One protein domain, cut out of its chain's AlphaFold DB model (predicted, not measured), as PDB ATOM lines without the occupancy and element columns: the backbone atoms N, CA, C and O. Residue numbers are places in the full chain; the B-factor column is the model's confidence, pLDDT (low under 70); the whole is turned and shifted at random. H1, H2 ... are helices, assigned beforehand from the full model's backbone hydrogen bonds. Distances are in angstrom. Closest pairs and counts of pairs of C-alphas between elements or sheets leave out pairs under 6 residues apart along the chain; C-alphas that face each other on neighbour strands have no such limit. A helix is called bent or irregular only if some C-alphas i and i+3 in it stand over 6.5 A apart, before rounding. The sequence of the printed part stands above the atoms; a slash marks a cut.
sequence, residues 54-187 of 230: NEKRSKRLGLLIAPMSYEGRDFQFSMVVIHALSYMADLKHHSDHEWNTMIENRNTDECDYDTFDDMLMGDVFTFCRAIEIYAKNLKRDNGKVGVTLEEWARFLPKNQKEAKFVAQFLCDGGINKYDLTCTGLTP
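Overview. This is residues 54 to 187 of the 230 residues of an uncharacterized protein of Helicobacter pylori Hp P-13 (UniProt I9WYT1). H2, H4, H5, H3 and H6 make a rough ring of short helices, nearly closed between H4 and H5, and H1 packs on H2 at one end of the longest axis. The long loop of residues 137 to 148 reaches toward the other end. The printed part has 134 residues, with six named helices, H1 to H6 in chain order, and no named strand; its class is all helix. It is compact, with a radius of gyration of the C-alphas of 14.4 A and spans of 38 by 31 by 29 A.

Along the chain. H1, residues 57 to 69, begins at C-alpha (-8.160, -19.353, -51.211) and is 20.1 A long; it is irregular, but only just, with C-alphas 58 and 61 6.9 A apart. H2 is residues 75 to 86, 16.2 A, and H3 residues 96 to 105, 14.2 A. H4, residues 121 to 136, is the longest, 22.6 A. H5 is residues 149 to 155, 9.6 A. H6, residues 160 to 170, 15.1 A, ends at C-alpha (4.948, -26.656, -40.321).

Arrangement. H2 is the hub. With residues 64 to 68 alone, H1 touches it at a steep tilt of 47 degrees; the closest C-alphas, of Leu 64 and Ser 78, are 4.9 A apart. H4 touches H2 at a shallow tilt of 12 degrees, the same way, closest at C-alphas His 83 and Cys 128, 6.3 A. H2 touches H6 with residues 80 to 85 alone, closest at C-alphas Ala 84 and Phe 169, 6.0 A. H3 touches H6, opposite ways, closest at C-alphas Trp 99 and Ala 167, 6.7 A. H3 also touches H5, closest at C-alphas Ile 103 and Ala 153, 6.7 A. H4 and H5 are close but not clearly touching. H1 and H4 are apart. In H2, H3 and H4 every O i to N i+4 pair is within hydrogen-bond range; in H1 5 of 9, in H5 2 of 3 and in H6 5 of 7 are.

Size, cuts and confidence. The two C-alphas farthest apart, of Lys 56 and Gly 143, are 42.5 A apart. The printed part has no cut. The links H3 to H4 and H4 to H5 are long. Residues 70 to 72, 173 to 179 and 181 to 187 have pLDDT under 70.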
ATOM      1  N   ASN A  54     -10.728 -27.740 -50.078       83.12
ATOM      2  CA  ASN A  54     -11.479 -27.586 -51.323       83.12
ATOM      3  C   ASN A  54     -11.986 -26.156 -51.569       83.12
ATOM      4  O   ASN A  54     -12.372 -25.823 -52.690       83.12
ATOM      5  N   GLU A  55     -11.995 -25.303 -50.548       83.44
ATOM      6  CA  GLU A  55     -12.476 -23.931 -50.663       83.44
ATOM      7  C   GLU A  55     -11.487 -23.035 -51.426       83.44
ATOM      8  O   GLU A  55     -10.262 -23.191 -51.357       83.44
ATOM      9  N   LYS A  56     -12.029 -22.038 -52.137       76.00
ATOM     10  CA  LYS A  56     -11.241 -20.993 -52.795       76.00
ATOM     11  C   LYS A  56     -10.384 -20.273 -51.762       76.00
ATOM     12  O   LYS A  56     -10.870 -19.865 -50.709       76.00
ATOM     13  N   ARG A  57      -9.123 -20.010 -52.104       73.44
ATOM     14  CA  ARG A  57      -8.160 -19.353 -51.211       73.44
ATOM     15  C   ARG A  57      -8.684 -18.068 -50.553       73.44
ATOM     16  O   ARG A  57      -8.465 -17.887 -49.360       73.44
ATOM     17  N   SER A  58      -9.404 -17.215 -51.285       70.25
ATOM     18  CA  SER A  58      -9.998 -15.975 -50.751       70.25
ATOM     19  C   SER A  58     -11.084 -16.206 -49.691       70.25
ATOM     20  O   SER A  58     -11.380 -15.324 -48.901       70.25
ATOM     21  N   LYS A  59     -11.672 -17.399 -49.613       77.75
ATOM     22  CA  LYS A  59     -12.723 -17.729 -48.638       77.75
ATOM     23  C   LYS A  59     -12.216 -18.522 -47.436       77.75
ATOM     24  O   LYS A  59     -12.897 -18.600 -46.417       77.75
ATOM     25  N   ARG A  60     -11.003 -19.076 -47.521       82.81
ATOM     26  CA  ARG A  60     -10.412 -19.914 -46.470       82.81
ATOM     27  C   ARG A  60     -10.240 -19.183 -45.138       82.81
ATOM     28  O   ARG A  60     -10.467 -19.788 -44.099       82.81
ATOM     29  N   LEU A  61      -9.900 -17.890 -45.146       80.31
ATOM     30  CA  LEU A  61      -9.804 -17.118 -43.900       80.31
ATOM     31  C   LEU A  61     -11.170 -16.977 -43.212       80.31
ATOM     32  O   LEU A  61     -11.274 -17.218 -42.014       80.31
ATOM     33  N   GLY A  62     -12.220 -16.652 -43.971       81.25
ATOM     34  CA  GLY A  62     -13.587 -16.594 -43.451       81.25
ATOM     35  C   GLY A  62     -14.039 -17.936 -42.869       81.25
ATOM     36  O   GLY A  62     -14.607 -17.972 -41.779       81.25
ATOM     37  N   LEU A  63     -13.696 -19.044 -43.536       85.69
ATOM     38  CA  LEU A  63     -13.961 -20.394 -43.034       85.69
ATOM     39  C   LEU A  63     -13.265 -20.666 -41.691       85.69
ATOM     40  O   LEU A  63     -13.864 -21.276 -40.813       85.69
ATOM     41  N   LEU A  64     -12.032 -20.185 -41.497       87.75
ATOM     42  CA  LEU A  64     -11.315 -20.335 -40.227       87.75
ATOM     43  C   LEU A  64     -11.933 -19.509 -39.088       87.75
ATOM     44  O   LEU A  64     -11.788 -19.877 -37.926       87.75
ATOM     45  N   ILE A  65     -12.634 -18.413 -39.378       84.38
ATOM     46  CA  ILE A  65     -13.238 -17.552 -38.345       84.38
ATOM     47  C   ILE A  65     -14.631 -18.048 -37.922       84.38
ATOM     48  O   ILE A  65     -15.054 -17.811 -36.786       84.38
ATOM     49  N   ALA A  66     -15.331 -18.783 -38.790       81.69
ATOM     50  CA  ALA A  66     -16.686 -19.264 -38.521       81.69
ATOM     51  C   ALA A  66     -16.804 -20.150 -37.253       81.69
ATOM     52  O   ALA A  66     -17.633 -19.810 -36.401       81.69
ATOM     53  N   PRO A  67     -15.961 -21.186 -37.037       82.56
ATOM     54  CA  PRO A  67     -15.972 -21.997 -35.809       82.56
ATOM     55  C   PRO A  67     -15.768 -21.200 -34.516       82.56
ATOM     56  O   PRO A  67     -16.293 -21.557 -33.465       82.56
ATOM     57  N   MET A  68     -15.037 -20.082 -34.583       75.38
ATOM     58  CA  MET A  68     -14.798 -19.219 -33.421       75.38
ATOM     59  C   MET A  68     -16.015 -18.352 -33.060       75.38
ATOM     60  O   MET A  68     -16.080 -17.824 -31.953       75.38
ATOM     61  N   SER A  69     -16.963 -18.193 -33.988       72.12
ATOM     62  CA  SER A  69     -18.092 -17.262 -33.862       72.12
ATOM     63  C   SER A  69     -19.429 -17.960 -33.590       72.12
ATOM     64  O   SER A  69     -20.305 -17.365 -32.966       72.12
ATOM     65  N   TYR A  70     -19.597 -19.213 -34.029       62.41
ATOM     66  CA  TYR A  70     -20.865 -19.945 -33.938       62.41
ATOM     67  C   TYR A  70     -20.704 -21.248 -33.151       62.41
ATOM     68  O   TYR A  70     -20.125 -22.215 -33.633       62.41
ATOM     69  N   GLU A  71     -21.228 -21.258 -31.921       66.19
ATOM     70  CA  GLU A  71     -21.285 -22.415 -31.005       66.19
ATOM     71  C   GLU A  71     -19.931 -23.015 -30.577       66.19
ATOM     72  O   GLU A  71     -19.914 -23.947 -29.774       66.19
ATOM     73  N   GLY A  72     -18.800 -22.482 -31.056       66.75
ATOM     74  CA  GLY A  72     -17.455 -22.917 -30.666       66.75
ATOM     75  C   GLY A  72     -17.106 -24.336 -31.115       66.75
ATOM     76  O   GLY A  72     -16.091 -24.880 -30.683       66.75
ATOM     77  N   ARG A  73     -17.945 -24.960 -31.945       72.12
ATOM     78  CA  ARG A  73     -17.691 -26.293 -32.485       72.12
ATOM     79  C   ARG A  73     -16.516 -26.197 -33.453       72.12
ATOM     80  O   ARG A  73     -16.512 -25.315 -34.301       72.12
ATOM     81  N   ASP A  74     -15.535 -27.078 -33.301       78.62
ATOM     82  CA  ASP A  74     -14.365 -27.212 -34.188       78.62
ATOM     83  C   ASP A  74     -13.374 -26.052 -34.098       78.62
ATOM     84  O   ASP A  74     -12.541 -25.833 -34.982       78.62
ATOM     85  N   PHE A  75     -13.422 -25.320 -32.982       86.50
ATOM     86  CA  PHE A  75     -12.467 -24.260 -32.687       86.50
ATOM     87  C   PHE A  75     -11.015 -24.773 -32.718       86.50
ATOM     88  O   PHE A  75     -10.114 -24.001 -33.043       86.50
ATOM     89  N   GLN A  76     -10.776 -26.059 -32.418       91.19
ATOM     90  CA  GLN A  76      -9.449 -26.679 -32.467       91.19
ATOM     91  C   GLN A  76      -8.833 -26.546 -33.863       91.19
ATOM     92  O   GLN A  76      -7.684 -26.121 -33.984       91.19
ATOM     93  N   PHE A  77      -9.613 -26.834 -34.913       92.25
ATOM     94  CA  PHE A  77      -9.171 -26.709 -36.301       92.25
ATOM     95  C   PHE A  77      -8.742 -25.275 -36.608       92.25
ATOM     96  O   PHE A  77      -7.609 -25.027 -37.030       92.25
ATOM     97  N   SER A  78      -9.633 -24.320 -36.335       91.25
ATOM     98  CA  SER A  78      -9.382 -22.901 -36.571       91.25
ATOM     99  C   SER A  78      -8.150 -22.404 -35.830       91.25
ATOM    100  O   SER A  78      -7.291 -21.765 -36.432       91.25
ATOM    101  N   MET A  79      -8.030 -22.724 -34.541       91.94
ATOM    102  CA  MET A  79      -6.920 -22.268 -33.710       91.94
ATOM    103  C   MET A  79      -5.585 -22.831 -34.191       91.94
ATOM    104  O   MET A  79      -4.634 -22.069 -34.346       91.94
ATOM    105  N   VAL A  80      -5.517 -24.133 -34.484       93.00
ATOM    106  CA  VAL A  80      -4.291 -24.774 -34.980       93.00
ATOM    107  C   VAL A  80      -3.852 -24.156 -36.309       93.00
ATOM    108  O   VAL A  80      -2.693 -23.755 -36.446       93.00
ATOM    109  N   VAL A  81      -4.769 -24.030 -37.273       91.00
ATOM    110  CA  VAL A  81      -4.441 -23.521 -38.610       91.00
ATOM    111  C   VAL A  81      -4.090 -22.033 -38.565       91.00
ATOM    112  O   VAL A  81      -3.033 -21.656 -39.062       91.00
ATOM    113  N   ILE A  82      -4.900 -21.179 -37.926       89.38
ATOM    114  CA  ILE A  82      -4.611 -19.734 -37.810       89.38
ATOM    115  C   ILE A  82      -3.257 -19.505 -37.131       89.38
ATOM    116  O   ILE A  82      -2.476 -18.648 -37.561       89.38
ATOM    117  N   HIS A  83      -2.951 -20.269 -36.082       91.12
ATOM    118  CA  HIS A  83      -1.701 -20.105 -35.357       91.12
ATOM    119  C   HIS A  83      -0.493 -20.544 -36.191       91.12
ATOM    120  O   HIS A  83       0.493 -19.813 -36.251       91.12
ATOM    121  N   ALA A  84      -0.582 -21.668 -36.911       90.06
ATOM    122  CA  ALA A  84       0.456 -22.067 -37.862       90.06
ATOM    123  C   ALA A  84       0.655 -21.007 -38.963       90.06
ATOM    124  O   ALA A  84       1.784 -20.596 -39.235       90.06
ATOM    125  N   LEU A  85      -0.442 -20.488 -39.530       84.38
ATOM    126  CA  LEU A  85      -0.415 -19.425 -40.542       84.38
ATOM    127  C   LEU A  85       0.301 -18.160 -40.039       84.38
ATOM    128  O   LEU A  85       1.086 -17.562 -40.775       84.38
ATOM    129  N   SER A  86       0.099 -17.799 -38.769       85.75
ATOM    130  CA  SER A  86       0.710 -16.620 -38.136       85.75
ATOM    131  C   SER A  86       2.241 -16.697 -38.033       85.75
ATOM    132  O   SER A  86       2.896 -15.660 -37.942       85.75
ATOM    133  N   TYR A  87       2.822 -17.903 -38.081       86.19
ATOM    134  CA  TYR A  87       4.271 -18.136 -38.001       86.19
ATOM    135  C   TYR A  87       4.885 -18.728 -39.280       86.19
ATOM    136  O   TYR A  87       6.058 -19.099 -39.272       86.19
ATOM    137  N   MET A  88       4.152 -18.804 -40.397       80.44
ATOM    138  CA  MET A  88       4.624 -19.460 -41.633       80.44
ATOM    139  C   MET A  88       6.011 -19.014 -42.117       80.44
ATOM    140  O   MET A  88       6.765 -19.822 -42.656       80.44
ATOM    141  N   ALA A  89       6.373 -17.740 -41.937       79.50
ATOM    142  CA  ALA A  89       7.682 -17.224 -42.351       79.50
ATOM    143  C   ALA A  89       8.859 -17.858 -41.577       79.50
ATOM    144  O   ALA A  89       9.979 -17.943 -42.102       79.50
ATOM    145  N   ASP A  90       8.576 -18.321 -40.360       84.38
ATOM    146  CA  ASP A  90       9.532 -18.827 -39.381       84.38
ATOM    147  C   ASP A  90       9.501 -20.364 -39.254       84.38
ATOM    148  O   ASP A  90      10.460 -20.951 -38.768       84.38
ATOM    149  N   LEU A  91       8.463 -21.051 -39.750       84.88
ATOM    150  CA  LEU A  91       8.259 -22.511 -39.623       84.88
ATOM    151  C   LEU A  91       9.147 -23.393 -40.533       84.88
ATOM    152  O   LEU A  91       8.891 -24.574 -40.735       84.88
ATOM    153  N   LYS A  92      10.247 -22.851 -41.052       80.38
ATOM    154  CA  LYS A  92      11.076 -23.450 -42.113       80.38
ATOM    155  C   LYS A  92      12.265 -24.280 -41.628       80.38
ATOM    156  O   LYS A  92      13.374 -24.126 -42.142       80.38
ATOM    157  N   HIS A  93      12.038 -25.129 -40.630       87.31
ATOM    158  CA  HIS A  93      13.116 -25.900 -39.994       87.31
ATOM    159  C   HIS A  93      13.318 -27.296 -40.587       87.31
ATOM    160  O   HIS A  93      14.441 -27.788 -40.547       87.31
ATOM    161  N   HIS A  94      12.269 -27.910 -41.146       89.88
ATOM    162  CA  HIS A  94      12.316 -29.255 -41.731       89.88
ATOM    163  C   HIS A  94      11.503 -29.333 -43.027       89.88
ATOM    164  O   HIS A  94      10.481 -28.658 -43.174       89.88
ATOM    165  N   SER A  95      11.944 -30.193 -43.939       86.19
ATOM    166  CA  SER A  95      11.316 -30.448 -45.237       86.19
ATOM    167  C   SER A  95      10.080 -31.349 -45.148       86.19
ATOM    168  O   SER A  95       9.926 -32.126 -44.201       86.19
ATOM    169  N   ASP A  96       9.230 -31.317 -46.181       83.94
ATOM    170  CA  ASP A  96       8.087 -32.238 -46.316       83.94
ATOM    171  C   ASP A  96       8.504 -33.714 -46.201       83.94
ATOM    172  O   ASP A  96       7.810 -34.520 -45.582       83.94
ATOM    173  N   HIS A  97       9.671 -34.074 -46.748       86.25
ATOM    174  CA  HIS A  97      10.202 -35.435 -46.682       86.25
ATOM    175  C   HIS A  97      10.564 -35.847 -45.249       86.25
ATOM    176  O   HIS A  97      10.278 -36.975 -44.842       86.25
ATOM    177  N   GLU A  98      11.194 -34.959 -44.478       90.81
ATOM    178  CA  GLU A  98      11.538 -35.222 -43.074       90.81
ATOM    179  C   GLU A  98      10.279 -35.372 -42.216       90.81
ATOM    180  O   GLU A  98      10.177 -36.329 -41.444       90.81
ATOM    181  N   TRP A  99       9.285 -34.502 -42.421       92.44
ATOM    182  CA  TRP A  99       7.973 -34.621 -41.787       92.44
ATOM    183  C   TRP A  99       7.272 -35.927 -42.153       92.44
ATOM    184  O   TRP A  99       6.815 -36.638 -41.259       92.44
ATOM    185  N   ASN A 100       7.217 -36.286 -43.440       90.25
ATOM    186  CA  ASN A 100       6.564 -37.517 -43.882       90.25
ATOM    187  C   ASN A 100       7.260 -38.753 -43.305       90.25
ATOM    188  O   ASN A 100       6.596 -39.652 -42.797       90.25
ATOM    189  N   THR A 101       8.597 -38.762 -43.311       92.31
ATOM    190  CA  THR A 101       9.395 -39.848 -42.731       92.31
ATOM    191  C   THR A 101       9.118 -39.997 -41.236       92.31
ATOM    192  O   THR A 101       8.904 -41.112 -40.765       92.31
ATOM    193  N   MET A 102       9.089 -38.893 -40.481       94.81
ATOM    194  CA  MET A 102       8.759 -38.932 -39.055       94.81
ATOM    195  C   MET A 102       7.332 -39.451 -38.834       94.81
ATOM    196  O   MET A 102       7.126 -40.368 -38.044       94.81
ATOM    197  N   ILE A 103       6.355 -38.935 -39.581       94.75
ATOM    198  CA  ILE A 103       4.946 -39.323 -39.468       94.75
ATOM    199  C   ILE A 103       4.741 -40.809 -39.793       94.75
ATOM    200  O   ILE A 103       3.935 -41.464 -39.138       94.75
ATOM    201  N   GLU A 104       5.437 -41.364 -40.781       92.81
ATOM    202  CA  GLU A 104       5.298 -42.776 -41.164       92.81
ATOM    203  C   GLU A 104       5.967 -43.746 -40.186       92.81
ATOM    204  O   GLU A 104       5.509 -44.878 -40.060       92.81
ATOM    205  N   ASN A 105       7.007 -43.307 -39.471       93.31
ATOM    206  CA  ASN A 105       7.800 -44.169 -38.588       93.31
ATOM    207  C   ASN A 105       7.593 -43.898 -37.086       93.31
ATOM    208  O   ASN A 105       8.247 -44.540 -36.263       93.31
ATOM    209  N   ARG A 106       6.731 -42.943 -36.702       93.81
ATOM    210  CA  ARG A 106       6.508 -42.596 -35.288       93.81
ATOM    211  C   ARG A 106       5.778 -43.687 -34.507       93.81
ATOM    212  O   ARG A 106       4.928 -44.395 -35.045       93.81
ATOM    213  N   ASN A 107       6.053 -43.750 -33.205       93.56
ATOM    214  CA  ASN A 107       5.300 -44.581 -32.272       93.56
ATOM    215  C   ASN A 107       3.958 -43.915 -31.924       93.56
ATOM    216  O   ASN A 107       3.923 -42.945 -31.170       93.56
ATOM    217  N   THR A 108       2.854 -44.440 -32.460       93.88
ATOM    218  CA  THR A 108       1.515 -43.870 -32.217       93.88
ATOM    219  C   THR A 108       0.993 -44.109 -30.800       93.88
ATOM    220  O   THR A 108       0.117 -43.371 -30.360       93.88
ATOM    221  N   ASP A 109       1.558 -45.055 -30.043       93.25
ATOM    222  CA  ASP A 109       1.155 -45.309 -28.652       93.25
ATOM    223  C   ASP A 109       1.584 -44.186 -27.692       93.25
ATOM    224  O   ASP A 109       1.052 -44.075 -26.589       93.25
ATOM    225  N   GLU A 110       2.534 -43.343 -28.109       92.12
ATOM    226  CA  GLU A 110       3.034 -42.203 -27.332       92.12
ATOM    227  C   GLU A 110       2.340 -40.875 -27.670       92.12
ATOM    228  O   GLU A 110       2.632 -39.869 -27.022       92.12
ATOM    229  N   CYS A 111       1.445 -40.850 -28.663       93.94
ATOM    230  CA  CYS A 111       0.670 -39.657 -29.008       93.94
ATOM    231  C   CYS A 111      -0.304 -39.294 -27.881       93.94
ATOM    232  O   CYS A 111      -0.955 -40.169 -27.306       93.94
ATOM    233  N   ASP A 112      -0.448 -37.996 -27.610       91.12
ATOM    234  CA  ASP A 112      -1.308 -37.510 -26.523       91.12
ATOM    235  C   ASP A 112      -2.817 -37.673 -26.823       91.12
ATOM    236  O   ASP A 112      -3.625 -37.680 -25.898       91.12
ATOM    237  N   TYR A 113      -3.199 -37.831 -28.097       94.06
ATOM    238  CA  TYR A 113      -4.592 -37.956 -28.544       94.06
ATOM    239  C   TYR A 113      -4.730 -38.742 -29.859       94.06
ATOM    240  O   TYR A 113      -3.779 -38.848 -30.646       94.06
ATOM    241  N   ASP A 114      -5.920 -39.300 -30.111       94.75
ATOM    242  CA  ASP A 114      -6.194 -40.100 -31.310       94.75
ATOM    243  C   ASP A 114      -6.484 -39.197 -32.520       94.75
ATOM    244  O   ASP A 114      -5.991 -39.461 -33.621       94.75
ATOM    245  N   THR A 115      -7.213 -38.100 -32.303       94.25
ATOM    246  CA  THR A 115      -7.567 -37.066 -33.292       94.25
ATOM    247  C   THR A 115      -7.479 -35.667 -32.671       94.25
ATOM    248  O   THR A 115      -7.583 -35.510 -31.456       94.25
ATOM    249  N   PHE A 116      -7.295 -34.629 -33.490       94.19
ATOM    250  CA  PHE A 116      -7.406 -33.236 -33.045       94.19
ATOM    251  C   PHE A 116      -8.785 -32.908 -32.443       94.19
ATOM    252  O   PHE A 116      -8.882 -31.963 -31.661       94.19
ATOM    253  N   ASP A 117      -9.834 -33.682 -32.755       92.06
ATOM    254  CA  ASP A 117     -11.154 -33.528 -32.124       92.06
ATOM    255  C   ASP A 117     -11.128 -33.817 -30.612       92.06
ATOM    256  O   ASP A 117     -11.931 -33.255 -29.867       92.06
ATOM    257  N   ASP A 118     -10.190 -34.648 -30.141       93.44
ATOM    258  CA  ASP A 118     -10.067 -35.017 -28.723       93.44
ATOM    259  C   ASP A 118      -9.432 -33.902 -27.880       93.44
ATOM    260  O   ASP A 118      -9.450 -33.959 -26.648       93.44
ATOM    261  N   MET A 119      -8.845 -32.889 -28.525       93.50
ATOM    262  CA  MET A 119      -8.119 -31.837 -27.828       93.50
ATOM    263  C   MET A 119      -9.055 -30.947 -27.020       93.50
ATOM    264  O   MET A 119      -9.968 -30.300 -27.548       93.50
ATOM    265  N   LEU A 120      -8.743 -30.823 -25.734       91.50
ATOM    266  CA  LEU A 120      -9.331 -29.825 -24.858       91.50
ATOM    267  C   LEU A 120      -8.629 -28.474 -25.059       91.50
ATOM    268  O   LEU A 120      -7.551 -28.371 -25.645       91.50
ATOM    269  N   MET A 121      -9.201 -27.406 -24.498       89.69
ATOM    270  CA  MET A 121      -8.619 -26.054 -24.572       89.69
ATOM    271  C   MET A 121      -7.144 -25.998 -24.134       89.69
ATOM    272  O   MET A 121      -6.350 -25.260 -24.719       89.69
ATOM    273  N   GLY A 122      -6.773 -26.768 -23.102       93.81
ATOM    274  CA  GLY A 122      -5.394 -26.845 -22.608       93.81
ATOM    275  C   GLY A 122      -4.438 -27.514 -23.598       93.81
ATOM    276  O   GLY A 122      -3.295 -27.075 -23.745       93.81
ATOM    277  N   ASP A 123      -4.925 -28.513 -24.332       95.31
ATOM    278  CA  ASP A 123      -4.159 -29.197 -25.372       95.31
ATOM    279  C   ASP A 123      -3.962 -28.263 -26.566       95.31
ATOM    280  O   ASP A 123      -2.844 -28.127 -27.061       95.31
ATOM    281  N   VAL A 124      -5.008 -27.523 -26.967       94.94
ATOM    282  CA  VAL A 124      -4.927 -26.531 -28.058       94.94
ATOM    283  C   VAL A 124      -3.913 -25.450 -27.722       94.94
ATOM    284  O   VAL A 124      -3.051 -25.131 -28.539       94.94
ATOM    285  N   PHE A 125      -3.960 -24.925 -26.498       95.12
ATOM    286  CA  PHE A 125      -2.964 -23.972 -26.022       95.12
ATOM    287  C   PHE A 125      -1.543 -24.545 -26.104       95.12
ATOM    288  O   PHE A 125      -0.636 -23.877 -26.605       95.12
ATOM    289  N   THR A 126      -1.347 -25.781 -25.643       95.56
ATOM    290  CA  THR A 126      -0.034 -26.440 -25.636       95.56
ATOM    291  C   THR A 126       0.490 -26.661 -27.053       95.56
ATOM    292  O   THR A 126       1.654 -26.362 -27.324       95.56
ATOM    293  N   PHE A 127      -0.367 -27.105 -27.973       96.94
ATOM    294  CA  PHE A 127      -0.022 -27.304 -29.377       96.94
ATOM    295  C   PHE A 127       0.342 -25.983 -30.063       96.94
ATOM    296  O   PHE A 127       1.400 -25.877 -30.681       96.94
ATOM    297  N   CYS A 128      -0.466 -24.934 -29.881       96.38
ATOM    298  CA  CYS A 128      -0.152 -23.594 -30.380       96.38
ATOM    299  C   CYS A 128       1.192 -23.093 -29.828       96.38
ATOM    300  O   CYS A 128       2.060 -22.644 -30.575       96.38
ATOM    301  N   ARG A 129       1.438 -23.266 -28.527       96.19
ATOM    302  CA  ARG A 129       2.720 -22.897 -27.921       96.19
ATOM    303  C   ARG A 129       3.890 -23.698 -28.505       96.19
ATOM    304  O   ARG A 129       4.969 -23.132 -28.676       96.19
ATOM    305  N   ALA A 130       3.693 -24.974 -28.840       96.25
ATOM    306  CA  ALA A 130       4.694 -25.788 -29.525       96.25
ATOM    307  C   ALA A 130       5.013 -25.246 -30.928       96.25
ATOM    308  O   ALA A 130       6.192 -25.131 -31.257       96.25
ATOM    309  N   ILE A 131       4.005 -24.827 -31.708       95.94
ATOM    310  CA  ILE A 131       4.201 -24.149 -33.004       95.94
ATOM    311  C   ILE A 131       5.062 -22.897 -32.823       95.94
ATOM    312  O   ILE A 131       6.049 -22.734 -33.534       95.94
ATOM    313  N   GLU A 132       4.730 -22.024 -31.869       95.31
ATOM    314  CA  GLU A 132       5.492 -20.790 -31.650       95.31
ATOM    315  C   GLU A 132       6.947 -21.075 -31.249       95.31
ATOM    316  O   GLU A 132       7.880 -20.462 -31.777       95.31
ATOM    317  N   ILE A 133       7.152 -21.998 -30.304       96.38
ATOM    318  CA  ILE A 133       8.489 -22.379 -29.835       96.38
ATOM    319  C   ILE A 133       9.301 -22.978 -30.979       96.38
ATOM    320  O   ILE A 133      10.484 -22.665 -31.102       96.38
ATOM    321  N   TYR A 134       8.673 -23.814 -31.804       95.06
ATOM    322  CA  TYR A 134       9.279 -24.396 -32.989       95.06
ATOM    323  C   TYR A 134       9.661 -23.305 -33.993       95.06
ATOM    324  O   TYR A 134      10.835 -23.178 -34.318       95.06
ATOM    325  N   ALA A 135       8.715 -22.453 -34.394       92.31
ATOM    326  CA  ALA A 135       8.916 -21.366 -35.348       92.31
ATOM    327  C   ALA A 135      10.073 -20.439 -34.950       92.31
ATOM    328  O   ALA A 135      11.021 -20.249 -35.708       92.31
ATOM    329  N   LYS A 136      10.036 -19.910 -33.725       93.62
ATOM    330  CA  LYS A 136      11.017 -18.932 -33.228       93.62
ATOM    331  C   LYS A 136      12.253 -19.563 -32.583       93.62
ATOM    332  O   LYS A 136      13.111 -18.836 -32.085       93.62
ATOM    333  N   ASN A 137      12.335 -20.893 -32.549       92.50
ATOM    334  CA  ASN A 137      13.388 -21.648 -31.876       92.50
ATOM    335  C   ASN A 137      13.619 -21.182 -30.418       92.50
ATOM    336  O   ASN A 137      14.741 -20.896 -29.995       92.50
ATOM    337  N   LEU A 138      12.530 -21.031 -29.653       94.12
ATOM    338  CA  LEU A 138      12.568 -20.447 -28.307       94.12
ATOM    339  C   LEU A 138      13.155 -21.411 -27.275       94.12
ATOM    340  O   LEU A 138      12.986 -22.627 -27.353       94.12
ATOM    341  N   LYS A 139      13.788 -20.850 -26.241       93.38
ATOM    342  CA  LYS A 139      14.194 -21.615 -25.061       93.38
ATOM    343  C   LYS A 139      12.974 -21.937 -24.192       93.38
ATOM    344  O   LYS A 139      12.175 -21.055 -23.889       93.38
ATOM    345  N   ARG A 140      12.866 -23.196 -23.782       90.88
ATOM    346  CA  ARG A 140      11.812 -23.746 -22.921       90.88
ATOM    347  C   ARG A 140      12.260 -23.759 -21.460       90.88
ATOM    348  O   ARG A 140      13.457 -23.744 -21.171       90.88
ATOM    349  N   ASP A 141      11.301 -23.874 -20.545       87.31
ATOM    350  CA  ASP A 141      11.553 -23.874 -19.093       87.31
ATOM    351  C   ASP A 141      12.465 -25.024 -18.642       87.31
ATOM    352  O   ASP A 141      13.254 -24.883 -17.711       87.31
ATOM    353  N   ASN A 142      12.429 -26.151 -19.357       87.19
ATOM    354  CA  ASN A 142      13.313 -27.300 -19.136       87.19
ATOM    355  C   ASN A 142      14.740 -27.109 -19.697       87.19
ATOM    356  O   ASN A 142      15.533 -28.048 -19.703       87.19
ATOM    357  N   GLY A 143      15.066 -25.921 -20.211       88.81
ATOM    358  CA  GLY A 143      16.373 -25.579 -20.764       88.81
ATOM    359  C   GLY A 143      16.607 -26.012 -22.213       88.81
ATOM    360  O   GLY A 143      17.603 -25.572 -22.792       88.81
ATOM    361  N   LYS A 144      15.713 -26.813 -22.816       91.75
ATOM    362  CA  LYS A 144      15.777 -27.171 -24.243       91.75
ATOM    363  C   LYS A 144      15.451 -25.963 -25.126       91.75
ATOM    364  O   LYS A 144      14.809 -25.014 -24.681       91.75
ATOM    365  N   VAL A 145      15.878 -26.009 -26.383       91.69
ATOM    366  CA  VAL A 145      15.639 -24.959 -27.381       91.69
ATOM    367  C   VAL A 145      14.848 -25.554 -28.541       91.69
ATOM    368  O   VAL A 145      15.213 -26.621 -29.032       91.69
ATOM    369  N   GLY A 146      13.773 -24.877 -28.943       92.50
ATOM    370  CA  GLY A 146      12.893 -25.312 -30.021       92.50
ATOM    371  C   GLY A 146      12.050 -26.544 -29.676       92.50
ATOM    372  O   GLY A 146      11.897 -26.925 -28.509       92.50
ATOM    373  N   VAL A 147      11.489 -27.146 -30.725       94.94
ATOM    374  CA  VAL A 147      10.767 -28.427 -30.693       94.94
ATOM    375  C   VAL A 147      11.386 -29.332 -31.754       94.94
ATOM    376  O   VAL A 147      11.520 -28.916 -32.904       94.94
ATOM    377  N   THR A 148      11.802 -30.542 -31.385       94.44
ATOM    378  CA  THR A 148      12.402 -31.483 -32.351       94.44
ATOM    379  C   THR A 148      11.337 -32.308 -33.074       94.44
ATOM    380  O   THR A 148      10.192 -32.377 -32.627       94.44
ATOM    381  N   LEU A 149      11.691 -32.967 -34.185       94.19
ATOM    382  CA  LEU A 149      10.765 -33.876 -34.876       94.19
ATOM    383  C   LEU A 149      10.323 -35.048 -33.987       94.19
ATOM    384  O   LEU A 149       9.183 -35.489 -34.089       94.19
ATOM    385  N   GLU A 150      11.180 -35.518 -33.077       92.62
ATOM    386  CA  GLU A 150      10.806 -36.542 -32.096       92.62
ATOM    387  C   GLU A 150       9.772 -36.027 -31.087       92.62
ATOM    388  O   GLU A 150       8.894 -36.775 -30.671       92.62
ATOM    389  N   GLU A 151       9.836 -34.751 -30.700       94.44
ATOM    390  CA  GLU A 151       8.809 -34.144 -29.843       94.44
ATOM    391  C   GLU A 151       7.499 -33.933 -30.622       94.44
ATOM    392  O   GLU A 151       6.417 -34.206 -30.101       94.44
ATOM    393  N   TRP A 152       7.586 -33.546 -31.899       96.00
ATOM    394  CA  TRP A 152       6.429 -33.452 -32.793       96.00
ATOM    395  C   TRP A 152       5.728 -34.788 -33.037       96.00
ATOM    396  O   TRP A 152       4.511 -34.804 -33.205       96.00
ATOM    397  N   ALA A 153       6.461 -35.902 -33.015       94.62
ATOM    398  CA  ALA A 153       5.887 -37.237 -33.142       94.62
ATOM    399  C   ALA A 153       4.811 -37.520 -32.079       94.62
ATOM    400  O   ALA A 153       3.822 -38.186 -32.374       94.62
ATOM    401  N   ARG A 154       4.984 -36.969 -30.872       93.62
ATOM    402  CA  ARG A 154       4.011 -37.056 -29.778       93.62
ATOM    403  C   ARG A 154       2.921 -35.988 -29.863       93.62
ATOM    404  O   ARG A 154       1.768 -36.287 -29.572       93.62
ATOM    405  N   PHE A 155       3.282 -34.762 -30.256       95.19
ATOM    406  CA  PHE A 155       2.321 -33.660 -30.368       95.19
ATOM    407  C   PHE A 155       1.313 -33.846 -31.504       95.19
ATOM    408  O   PHE A 155       0.245 -33.263 -31.442       95.19
ATOM    409  N   LEU A 156       1.621 -34.600 -32.559       96.69
ATOM    410  CA  LEU A 156       0.644 -34.896 -33.611       96.69
ATOM    411  C   LEU A 156      -0.302 -36.042 -33.193       96.69
ATOM    412  O   LEU A 156       0.150 -36.981 -32.534       96.69
ATOM    413  N   PRO A 157      -1.582 -36.019 -33.623       95.69
ATOM    414  CA  PRO A 157      -2.559 -37.061 -33.292       95.69
ATOM    415  C   PRO A 157      -2.146 -38.418 -33.863       95.69
ATOM    416  O   PRO A 157      -1.379 -38.478 -34.829       95.69
ATOM    417  N   LYS A 158      -2.717 -39.524 -33.368       95.88
ATOM    418  CA  LYS A 158      -2.544 -40.846 -34.008       95.88
ATOM    419  C   LYS A 158      -3.086 -40.875 -35.435       95.88
ATOM    420  O   LYS A 158      -2.501 -41.536 -36.295       95.88
ATOM    421  N   ASN A 159      -4.160 -40.132 -35.712       94.31
ATOM    422  CA  ASN A 159      -4.715 -40.001 -37.052       94.31
ATOM    423  C   ASN A 159      -3.666 -39.439 -38.026       94.31
ATOM    424  O   ASN A 159      -3.324 -38.256 -38.028       94.31
ATOM    425  N   GLN A 160      -3.150 -40.311 -38.891       92.81
ATOM    426  CA  GLN A 160      -2.072 -39.967 -39.810       92.81
ATOM    427  C   GLN A 160      -2.487 -38.909 -40.840       92.81
ATOM    428  O   GLN A 160      -1.649 -38.104 -41.235       92.81
ATOM    429  N   LYS A 161      -3.756 -38.883 -41.264       91.56
ATOM    430  CA  LYS A 161      -4.240 -37.924 -42.269       91.56
ATOM    431  C   LYS A 161      -4.266 -36.512 -41.704       91.56
ATOM    432  O   LYS A 161      -3.739 -35.595 -42.321       91.56
ATOM    433  N   GLU A 162      -4.794 -36.370 -40.495       93.56
ATOM    434  CA  GLU A 162      -4.782 -35.116 -39.744       93.56
ATOM    435  C   GLU A 162      -3.356 -34.636 -39.445       93.56
ATOM    436  O   GLU A 162      -3.030 -33.465 -39.644       93.56
ATOM    437  N   ALA A 163      -2.476 -35.556 -39.034       94.50
ATOM    438  CA  ALA A 163      -1.068 -35.260 -38.802       94.50
ATOM    439  C   ALA A 163      -0.376 -34.740 -40.075       94.50
ATOM    440  O   ALA A 163       0.300 -33.712 -40.031       94.50
ATOM    441  N   LYS A 164      -0.581 -35.411 -41.221       91.62
ATOM    442  CA  LYS A 164      -0.069 -34.960 -42.525       91.62
ATOM    443  C   LYS A 164      -0.670 -33.613 -42.919       91.62
ATOM    444  O   LYS A 164       0.066 -32.759 -43.403       91.62
ATOM    445  N   PHE A 165      -1.960 -33.392 -42.665       90.81
ATOM    446  CA  PHE A 165      -2.615 -32.121 -42.949       90.81
ATOM    447  C   PHE A 165      -1.931 -30.954 -42.233       90.81
ATOM    448  O   PHE A 165      -1.488 -30.019 -42.901       90.81
ATOM    449  N   VAL A 166      -1.786 -31.039 -40.905       92.12
ATOM    450  CA  VAL A 166      -1.188 -29.964 -40.097       92.12
ATOM    451  C   VAL A 166       0.305 -29.798 -40.381       92.12
ATOM    452  O   VAL A 166       0.783 -28.670 -40.483       92.12
ATOM    453  N   ALA A 167       1.042 -30.893 -40.584       91.75
ATOM    454  CA  ALA A 167       2.475 -30.839 -40.877       91.75
ATOM    455  C   ALA A 167       2.809 -30.045 -42.152       91.75
ATOM    456  O   ALA A 167       3.871 -29.432 -42.217       91.75
ATOM    457  N   GLN A 168       1.890 -29.957 -43.120       85.88
ATOM    458  CA  GLN A 168       2.085 -29.119 -44.312       85.88
ATOM    459  C   GLN A 168       2.152 -27.617 -44.016       85.88
ATOM    460  O   GLN A 168       2.636 -26.858 -44.850       85.88
ATOM    461  N   PHE A 169       1.643 -27.158 -42.871       86.12
ATOM    462  CA  PHE A 169       1.832 -25.770 -42.442       86.12
ATOM    463  C   PHE A 169       3.161 -25.574 -41.695       86.12
ATOM    464  O   PHE A 169       3.629 -24.446 -41.576       86.12
ATOM    465  N   LEU A 170       3.756 -26.657 -41.179       89.06
ATOM    466  CA  LEU A 170       4.948 -26.656 -40.321       89.06
ATOM    467  C   LEU A 170       6.248 -27.009 -41.069       89.06
ATOM    468  O   LEU A 170       7.319 -27.073 -40.456       89.06
ATOM    469  N   CYS A 171       6.162 -27.316 -42.361       84.44
ATOM    470  CA  CYS A 171       7.307 -27.604 -43.213       84.44
ATOM    471  C   CYS A 171       7.918 -26.322 -43.801       84.44
ATOM    472  O   CYS A 171       7.370 -25.222 -43.715       84.44
ATOM    473  N   ASP A 172       9.072 -26.458 -44.445       71.44
ATOM    474  CA  ASP A 172       9.822 -25.369 -45.069       71.44
ATOM    475  C   ASP A 172       9.213 -24.762 -46.341       71.44
ATOM    476  O   ASP A 172       9.842 -23.899 -46.963       71.44
ATOM    477  N   GLY A 173       7.949 -25.073 -46.635       55.66
ATOM    478  CA  GLY A 173       7.152 -24.367 -47.631       55.66
ATOM    479  C   GLY A 173       7.432 -24.804 -49.064       55.66
ATOM    480  O   GLY A 173       7.408 -23.965 -49.966       55.66
ATOM    481  N   GLY A 174       7.676 -26.100 -49.286       53.88
ATOM    482  CA  GLY A 174       7.398 -26.704 -50.587       53.88
ATOM    483  C   GLY A 174       5.931 -26.482 -50.985       53.88
ATOM    484  O   GLY A 174       5.067 -26.258 -50.134       53.88
ATOM    485  N   ILE A 175       5.621 -26.506 -52.287       50.59
ATOM    486  CA  ILE A 175       4.231 -26.359 -52.744       50.59
ATOM    487  C   ILE A 175       3.429 -27.546 -52.235       50.59
ATOM    488  O   ILE A 175       3.544 -28.653 -52.757       50.59
ATOM    489  N   ASN A 176       2.575 -27.304 -51.250       63.03
ATOM    490  CA  ASN A 176       1.578 -28.266 -50.831       63.03
ATOM    491  C   ASN A 176       0.653 -28.597 -52.021       63.03
ATOM    492  O   ASN A 176       0.195 -27.699 -52.727       63.03
ATOM    493  N   LYS A 177       0.351 -29.887 -52.228       64.31
ATOM    494  CA  LYS A 177      -0.572 -30.388 -53.266       64.31
ATOM    495  C   LYS A 177      -1.910 -29.638 -53.293       64.31
ATOM    496  O   LYS A 177      -2.486 -29.442 -54.357       64.31
ATOM    497  N   TYR A 178      -2.384 -29.240 -52.123       65.44
ATOM    498  CA  TYR A 178      -3.676 -28.614 -51.887       65.44
ATOM    499  C   TYR A 178      -3.619 -27.079 -51.830       65.44
ATOM    500  O   TYR A 178      -4.628 -26.434 -51.530       65.44
ATOM    501  N   ASP A 179      -2.439 -26.493 -52.078       68.56
ATOM    502  CA  ASP A 179      -2.179 -25.051 -51.962       68.56
ATOM    503  C   ASP A 179      -2.705 -24.486 -50.631       68.56
ATOM    504  O   ASP A 179      -3.248 -23.390 -50.582       68.56
ATOM    505  N   LEU A 180      -2.645 -25.271 -49.539       70.50
ATOM    506  CA  LEU A 180      -3.229 -24.902 -48.233       70.50
ATOM    507  C   LEU A 180      -2.562 -23.685 -47.621       70.50
ATOM    508  O   LEU A 180      -3.159 -22.997 -46.785       70.50
ATOM    509  N   THR A 181      -1.311 -23.467 -48.015       60.34
ATOM    510  CA  THR A 181      -0.557 -22.289 -47.661       60.34
ATOM    511  C   THR A 181      -1.309 -21.094 -48.195       60.34
ATOM    512  O   THR A 181      -1.632 -20.979 -49.376       60.34
ATOM    513  N   CYS A 182      -1.558 -20.138 -47.325       51.81
ATOM    514  CA  CYS A 182      -1.977 -18.837 -47.783       51.81
ATOM    515  C   CYS A 182      -0.728 -18.131 -48.295       51.81
ATOM    516  O   CYS A 182      -0.163 -17.287 -47.608       51.81
ATOM    517  N   THR A 183      -0.254 -18.526 -49.471       45.28
ATOM    518  CA  THR A 183       0.883 -17.945 -50.187       45.28
ATOM    519  C   THR A 183       0.526 -16.509 -50.582       45.28
ATOM    520  O   THR A 183       0.194 -16.215 -51.725       45.28
ATOM    521  N   GLY A 184       0.451 -15.628 -49.587       44.62
ATOM    522  CA  GLY A 184      -0.376 -14.428 -49.620       44.62
ATOM    523  C   GLY A 184      -0.717 -13.848 -48.254       44.62
ATOM    524  O   GLY A 184      -0.880 -12.653 -48.195       44.62
ATOM    525  N   LEU A 185      -0.715 -14.608 -47.149       41.56
ATOM    526  CA  LEU A 185      -0.924 -14.140 -45.755       41.56
ATOM    527  C   LEU A 185       0.160 -13.193 -45.208       41.56
ATOM    528  O   LEU A 185       0.238 -12.929 -44.015       41.56
ATOM    529  N   THR A 186       0.983 -12.657 -46.102       48.12
ATOM    530  CA  THR A 186       1.706 -11.389 -45.980       48.12
ATOM    531  C   THR A 186       0.741 -10.242 -46.401       48.12
ATOM    532  O   THR A 186      -0.470 -10.470 -46.421       48.12
ATOM    533  N   PRO A 187       1.162  -8.999 -46.720       45.91
ATOM    534  CA  PRO A 187       0.233  -7.918 -47.106       45.91
ATOM    535  C   PRO A 187      -0.788  -8.269 -48.208       45.91
ATOM    536  O   PRO A 187      -1.822  -7.615 -48.316       45.91
TER     537      PRO A 187